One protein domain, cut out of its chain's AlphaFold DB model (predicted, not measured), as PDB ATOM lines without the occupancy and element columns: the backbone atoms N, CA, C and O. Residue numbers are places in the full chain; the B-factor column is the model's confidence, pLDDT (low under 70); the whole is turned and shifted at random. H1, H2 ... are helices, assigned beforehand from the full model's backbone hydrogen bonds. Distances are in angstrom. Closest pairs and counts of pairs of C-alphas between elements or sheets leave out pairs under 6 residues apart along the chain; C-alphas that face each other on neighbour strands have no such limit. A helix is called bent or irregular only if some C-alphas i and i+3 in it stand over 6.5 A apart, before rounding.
ATOM      1  N   ALA A   2     107.931  37.235  81.491       81.38
ATOM      2  CA  ALA A   2     108.596  37.550  80.211       81.38
ATOM      3  C   ALA A   2     109.053  36.312  79.404       81.38
ATOM      4  O   ALA A   2     108.850  36.258  78.196       81.38
ATOM      5  N   SER A   3     109.584  35.284  80.073       87.31
ATOM      6  CA  SER A   3     109.968  34.012  79.442       87.31
ATOM      7  C   SER A   3     108.783  33.228  78.864       87.31
ATOM      8  O   SER A   3     108.919  32.595  77.823       87.31
ATOM      9  N   VAL A   4     107.612  33.300  79.509       92.31
ATOM     10  CA  VAL A   4     106.387  32.617  79.059       92.31
ATOM     11  C   VAL A   4     105.864  33.260  77.777       92.31
ATOM     12  O   VAL A   4     105.571  32.555  76.817       92.31
ATOM     13  N   PHE A   5     105.817  34.595  77.728       92.12
ATOM     14  CA  PHE A   5     105.445  35.312  76.509       92.12
ATOM     15  C   PHE A   5     106.466  35.096  75.389       92.12
ATOM     16  O   PHE A   5     106.058  34.812  74.269       92.12
ATOM     17  N   ALA A   6     107.772  35.143  75.679       89.50
ATOM     18  CA  ALA A   6     108.803  34.837  74.686       89.50
ATOM     19  C   ALA A   6     108.623  33.427  74.101       89.50
ATOM     20  O   ALA A   6     108.616  33.270  72.886       89.50
ATOM     21  N   GLY A   7     108.399  32.415  74.948       90.25
ATOM     22  CA  GLY A   7     108.131  31.046  74.503       90.25
ATOM     23  C   GLY A   7     106.877  30.938  73.634       90.25
ATOM     24  O   GLY A   7     106.921  30.318  72.575       90.25
ATOM     25  N   LEU A   8     105.781  31.590  74.031       93.69
ATOM     26  CA  LEU A   8     104.541  31.605  73.252       93.69
ATOM     27  C   LEU A   8     104.740  32.254  71.874       93.69
ATOM     28  O   LEU A   8     104.328  31.687  70.864       93.69
ATOM     29  N   PHE A   9     105.411  33.408  71.814       90.69
ATOM     30  CA  PHE A   9     105.731  34.069  70.549       90.69
ATOM     31  C   PHE A   9     106.693  33.242  69.693       90.69
ATOM     32  O   PHE A   9     106.484  33.158  68.488       90.69
ATOM     33  N   TYR A  10     107.694  32.581  70.281       89.69
ATOM     34  CA  TYR A  10     108.586  31.689  69.535       89.69
ATOM     35  C   TYR A  10     107.849  30.482  68.951       89.69
ATOM     36  O   TYR A  10     108.136  30.110  67.817       89.69
ATOM     37  N   LEU A  11     106.881  29.900  69.666       90.44
ATOM     38  CA  LEU A  11     106.048  28.816  69.131       90.44
ATOM     39  C   LEU A  11     105.154  29.300  67.986       90.44
ATOM     40  O   LEU A  11     105.070  28.633  66.958       90.44
ATOM     41  N   LEU A  12     104.529  30.472  68.135       89.69
ATOM     42  CA  LEU A  12     103.729  31.081  67.070       89.69
ATOM     43  C   LEU A  12     104.585  31.383  65.833       89.69
ATOM     44  O   LEU A  12     104.230  30.972  64.734       89.69
ATOM     45  N   ILE A  13     105.738  32.031  66.002       87.62
ATOM     46  CA  ILE A  13     106.682  32.304  64.909       87.62
ATOM     47  C   ILE A  13     107.181  30.995  64.291       87.62
ATOM     48  O   ILE A  13     107.253  30.894  63.072       87.62
ATOM     49  N   GLY A  14     107.475  29.979  65.104       87.56
ATOM     50  CA  GLY A  14     107.885  28.654  64.641       87.56
ATOM     51  C   GLY A  14     106.826  27.977  63.768       87.56
ATOM     52  O   GLY A  14     107.176  27.382  62.751       87.56
ATOM     53  N   LEU A  15     105.539  28.142  64.096       89.31
ATOM     54  CA  LEU A  15     104.425  27.630  63.293       89.31
ATOM     55  C   LEU A  15     104.378  28.277  61.900       89.31
ATOM     56  O   LEU A  15     104.205  27.585  60.899       89.31
ATOM     57  N   PHE A  16     104.597  29.592  61.822       89.12
ATOM     58  CA  PHE A  16     104.740  30.308  60.547       89.12
ATOM     59  C   PHE A  16     106.127  30.127  59.905       89.12
ATOM     60  O   PHE A  16     106.319  30.441  58.734       89.12
ATOM     61  N   GLY A  17     107.109  29.574  60.616       87.31
ATOM     62  CA  GLY A  17     108.457  29.346  60.096       87.31
ATOM     63  C   GLY A  17     108.467  28.414  58.883       87.31
ATOM     64  O   GLY A  17     109.219  28.646  57.939       87.31
ATOM     65  N   ALA A  18     107.581  27.411  58.859       84.38
ATOM     66  CA  ALA A  18     107.442  26.493  57.729       84.38
ATOM     67  C   ALA A  18     106.972  27.200  56.444       84.38
ATOM     68  O   ALA A  18     107.449  26.876  55.358       84.38
ATOM     69  N   THR A  19     106.079  28.192  56.549       88.81
ATOM     70  CA  THR A  19     105.604  28.947  55.377       88.81
ATOM     71  C   THR A  19     106.689  29.876  54.840       88.81
ATOM     72  O   THR A  19     106.882  29.956  53.629       88.81
ATOM     73  N   VAL A  20     107.463  30.509  55.726       87.56
ATOM     74  CA  VAL A  20     108.633  31.318  55.351       87.56
ATOM     75  C   VAL A  20     109.714  30.449  54.695       87.56
ATOM     76  O   VAL A  20     110.268  30.834  53.668       87.56
ATOM     77  N   ALA A  21     109.981  29.255  55.227       86.81
ATOM     78  CA  ALA A  21     110.920  28.308  54.627       86.81
ATOM     79  C   ALA A  21     110.468  27.849  53.230       86.81
ATOM     80  O   ALA A  21     111.282  27.813  52.310       86.81
ATOM     81  N   ALA A  22     109.174  27.561  53.048       86.69
ATOM     82  CA  ALA A  22     108.607  27.214  51.745       86.69
ATOM     83  C   ALA A  22     108.725  28.369  50.734       86.69
ATOM     84  O   ALA A  22     109.022  28.134  49.564       86.69
ATOM     85  N   LEU A  23     108.560  29.615  51.189       89.12
ATOM     86  CA  LEU A  23     108.769  30.803  50.362       89.12
ATOM     87  C   LEU A  23     110.233  30.927  49.912       89.12
ATOM     88  O   LEU A  23     110.489  31.130  48.729       89.12
ATOM     89  N   PHE A  24     111.198  30.760  50.822       88.31
ATOM     90  CA  PHE A  24     112.623  30.767  50.463       88.31
ATOM     91  C   PHE A  24     113.006  29.605  49.538       88.31
ATOM     92  O   PHE A  24     113.846  29.792  48.662       88.31
ATOM     93  N   ALA A  25     112.373  28.438  49.681       87.06
ATOM     94  CA  ALA A  25     112.587  27.287  48.803       87.06
ATOM     95  C   ALA A  25     112.067  27.500  47.367       87.06
ATOM     96  O   ALA A  25     112.512  26.804  46.457       87.06
ATOM     97  N   ALA A  26     111.154  28.454  47.149       91.44
ATOM     98  CA  ALA A  26     110.683  28.834  45.816       91.44
ATOM     99  C   ALA A  26     111.663  29.757  45.064       91.44
ATOM    100  O   ALA A  26     111.535  29.927  43.851       91.44
ATOM    101  N   PHE A  27     112.639  30.355  45.759       90.50
ATOM    102  CA  PHE A  27     113.679  31.187  45.152       90.50
ATOM    103  C   PHE A  27     114.913  30.365  44.732       90.50
ATOM    104  O   PHE A  27     115.181  29.306  45.303       90.50
ATOM    105  N   PRO A  28     115.722  30.860  43.771       92.06
ATOM    106  CA  PRO A  28     117.012  30.260  43.438       92.06
ATOM    107  C   PRO A  28     117.941  30.204  44.654       92.06
ATOM    108  O   PRO A  28     118.059  31.174  45.412       92.06
ATOM    109  N   LYS A  29     118.649  29.084  44.820       89.94
ATOM    110  CA  LYS A  29     119.524  28.837  45.977       89.94
ATOM    111  C   LYS A  29     120.627  29.891  46.096       89.94
ATOM    112  O   LYS A  29     121.007  30.275  47.200       89.94
ATOM    113  N   GLU A  30     121.120  30.380  44.968       93.81
ATOM    114  CA  GLU A  30     122.165  31.396  44.865       93.81
ATOM    115  C   GLU A  30     121.718  32.719  45.497       93.81
ATOM    116  O   GLU A  30     122.487  33.333  46.236       93.81
ATOM    117  N   LEU A  31     120.459  33.123  45.279       92.94
ATOM    118  CA  LEU A  31     119.891  34.347  45.848       92.94
ATOM    119  C   LEU A  31     119.792  34.247  47.374       92.94
ATOM    120  O   LEU A  31     120.175  35.174  48.087       92.94
ATOM    121  N   VAL A  32     119.319  33.103  47.875       93.19
ATOM    122  CA  VAL A  32     119.192  32.855  49.317       93.19
ATOM    123  C   VAL A  32     120.567  32.882  49.987       93.19
ATOM    124  O   VAL A  32     120.733  33.543  51.013       93.19
ATOM    125  N   MET A  33     121.574  32.234  49.391       93.12
ATOM    126  CA  MET A  33     122.949  32.253  49.906       93.12
ATOM    127  C   MET A  33     123.559  33.659  49.883       93.12
ATOM    128  O   MET A  33     124.222  34.045  50.845       93.12
ATOM    129  N   ALA A  34     123.311  34.445  48.830       94.62
ATOM    130  CA  ALA A  34     123.808  35.814  48.732       94.62
ATOM    131  C   ALA A  34     123.230  36.714  49.835       94.62
ATOM    132  O   ALA A  34     123.981  37.388  50.540       94.62
ATOM    133  N   ILE A  35     121.909  36.685  50.042       93.75
ATOM    134  CA  ILE A  35     121.249  37.491  51.080       93.75
ATOM    135  C   ILE A  35     121.675  37.028  52.479       93.75
ATOM    136  O   ILE A  35     121.951  37.866  53.338       93.75
ATOM    137  N   ALA A  36     121.793  35.715  52.705       92.88
ATOM    138  CA  ALA A  36     122.288  35.172  53.967       92.88
ATOM    139  C   ALA A  36     123.722  35.647  54.270       92.88
ATOM    140  O   ALA A  36     123.999  36.078  55.388       92.88
ATOM    141  N   GLY A  37     124.616  35.640  53.275       93.19
ATOM    142  CA  GLY A  37     125.980  36.158  53.418       93.19
ATOM    143  C   GLY A  37     126.018  37.652  53.756       93.19
ATOM    144  O   GLY A  37     126.714  38.058  54.686       93.19
ATOM    145  N   ILE A  38     125.211  38.466  53.068       95.44
ATOM    146  CA  ILE A  38     125.101  39.912  53.329       95.44
ATOM    147  C   ILE A  38     124.564  40.178  54.743       95.44
ATOM    148  O   ILE A  38     125.081  41.050  55.444       95.44
ATOM    149  N   ALA A  39     123.576  39.404  55.201       94.31
ATOM    150  CA  ALA A  39     123.037  39.512  56.558       94.31
ATOM    151  C   ALA A  39     124.089  39.183  57.638       94.31
ATOM    152  O   ALA A  39     124.089  39.782  58.718       94.31
ATOM    153  N   LEU A  40     125.025  38.272  57.348       95.19
ATOM    154  CA  LEU A  40     126.119  37.937  58.260       95.19
ATOM    155  C   LEU A  40     127.171  39.047  58.371       95.19
ATOM    156  O   LEU A  40     127.766  39.178  59.439       95.19
ATOM    157  N   PHE A  41     127.383  39.877  57.343       94.94
ATOM    158  CA  PHE A  41     128.408  40.934  57.380       94.94
ATOM    159  C   PHE A  41     128.217  41.920  58.534       94.94
ATOM    160  O   PHE A  41     129.189  42.245  59.217       94.94
ATOM    161  N   GLY A  42     126.980  42.347  58.809       94.38
ATOM    162  CA  GLY A  42     126.696  43.234  59.944       94.38
ATOM    163  C   GLY A  42     127.023  42.577  61.289       94.38
ATOM    164  O   GLY A  42     127.655  43.185  62.153       94.38
ATOM    165  N   THR A  43     126.660  41.304  61.436       94.75
ATOM    166  CA  THR A  43     126.896  40.535  62.665       94.75
ATOM    167  C   THR A  43     128.388  40.276  62.891       94.75
ATOM    168  O   THR A  43     128.887  40.488  63.999       94.75
ATOM    169  N   ILE A  44     129.120  39.872  61.846       94.75
ATOM    170  CA  ILE A  44     130.572  39.632  61.890       94.75
ATOM    171  C   ILE A  44     131.315  40.933  62.196       94.75
ATOM    172  O   ILE A  44     132.145  40.953  63.102       94.75
ATOM    173  N   GLY A  45     130.988  42.025  61.497       95.06
ATOM    174  CA  GLY A  45     131.631  43.322  61.698       95.06
ATOM    175  C   GLY A  45     131.463  43.837  63.127       95.06
ATOM    176  O   GLY A  45     132.446  44.206  63.767       95.06
ATOM    177  N   ASN A  46     130.241  43.794  63.665       96.19
ATOM    178  CA  ASN A  46     129.971  44.225  65.036       96.19
ATOM    179  C   ASN A  46     130.666  43.338  66.083       96.19
ATOM    180  O   ASN A  46     131.257  43.848  67.034       96.19
ATOM    181  N   SER A  47     130.632  42.015  65.898       92.88
ATOM    182  CA  SER A  47     131.278  41.073  66.823       92.88
ATOM    183  C   SER A  47     132.797  41.250  66.834       92.88
ATOM    184  O   SER A  47     133.407  41.261  67.900       92.88
ATOM    185  N   LEU A  48     133.407  41.448  65.662       94.75
ATOM    186  CA  LEU A  48     134.846  41.661  65.537       94.75
ATOM    187  C   LEU A  48     135.269  43.022  66.105       94.75
ATOM    188  O   LEU A  48     136.247  43.095  66.845       94.75
ATOM    189  N   ALA A  49     134.509  44.087  65.830       95.56
ATOM    190  CA  ALA A  49     134.755  45.407  66.410       95.56
ATOM    191  C   ALA A  49     134.675  45.381  67.945       95.56
ATOM    192  O   ALA A  49     135.494  45.999  68.622       95.56
ATOM    193  N   MET A  50     133.716  44.634  68.500       95.25
ATOM    194  CA  MET A  50     133.587  44.441  69.942       95.25
ATOM    195  C   MET A  50     134.756  43.634  70.521       95.25
ATOM    196  O   MET A  50     135.300  44.022  71.552       95.25
ATOM    197  N   ALA A  51     135.167  42.551  69.854       92.00
ATOM    198  CA  ALA A  51     136.249  41.679  70.313       92.00
ATOM    199  C   ALA A  51     137.633  42.352  70.262       92.00
ATOM    200  O   ALA A  51     138.456  42.127  71.142       92.00
ATOM    201  N   LEU A  52     137.884  43.208  69.266       95.06
ATOM    202  CA  LEU A  52     139.157  43.928  69.093       95.06
ATOM    203  C   LEU A  52     139.218  45.271  69.838       95.06
ATOM    204  O   LEU A  52     140.200  46.011  69.712       95.06
ATOM    205  N   LYS A  53     138.171  45.617  70.594       94.62
ATOM    206  CA  LYS A  53     138.070  46.902  71.290       94.62
ATOM    207  C   LYS A  53     139.175  47.085  72.333       94.62
ATOM    208  O   LYS A  53     139.750  48.168  72.410       94.62
ATOM    209  N   ASP A  54     139.457  46.047  73.116       90.94
ATOM    210  CA  ASP A  54     140.474  46.069  74.170       90.94
ATOM    211  C   ASP A  54     141.856  45.731  73.599       90.94
ATOM    212  O   ASP A  54     142.070  44.634  73.087       90.94
TER     213      ASP A  54
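What this domain is: This is residues 2 to 54 of the 98 residues of the protein "Putative membrane protein" of Xanthomonas translucens pv. phlei (UniProt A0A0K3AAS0). Two long helices, H1 and H2, meet near one end of each and splay apart into a flat, open V, with the three residues 26 to 28 at its point. Beyond that corner the two arms stand free of each other, and H1, the longest helix by residues, has a kink of 38 degrees near residue 16. The printed part has 53 residues with two named helices, H1 then H2, and no named strand; the class is all helix. The whole is extended, with a radius of gyration of the C-alphas of 16.1 A and spans of 42 by 38 by 7 A.

Where its parts are: H1 holds residues 2 to 25, from C-alpha 2 at (108.596, 37.550, 80.211) to C-alpha 25 at (112.587, 27.287, 48.803), 33.3 A from first to last C-alpha. It is neither bent nor irregular, but only just: C-alphas 15 and 18 are 6.4 A apart. H2 holds residues 29 to 51 and is 32.2 A long from first to last C-alpha, ending with C-alpha 51 at (136.249, 41.679, 70.313). It too is neither bent nor irregular, but only just: C-alphas 39 and 42 are 6.2 A apart.

How they stand to each other: H1 and H2 are close but not clearly touching, with 1 pair of C-alphas within 8 A, those of Phe 24 and Val 32, 7.0 A apart. They run opposite ways at a steep tilt of 38 degrees, only just past shallow. Their centres are 21.9 A apart. The O i to N i+4 pairs within hydrogen-bond range number 18 of 20 in H1 and 17 of 19 in H2.

The domain as a whole: The two C-alphas farthest apart are those of Ala 26 and Asp 54, at 44.6 A. The printed part has no cut, and the link from H1 to H2 is tight. The mean pLDDT of the printed part is 91.4, and no printed residue is under 70.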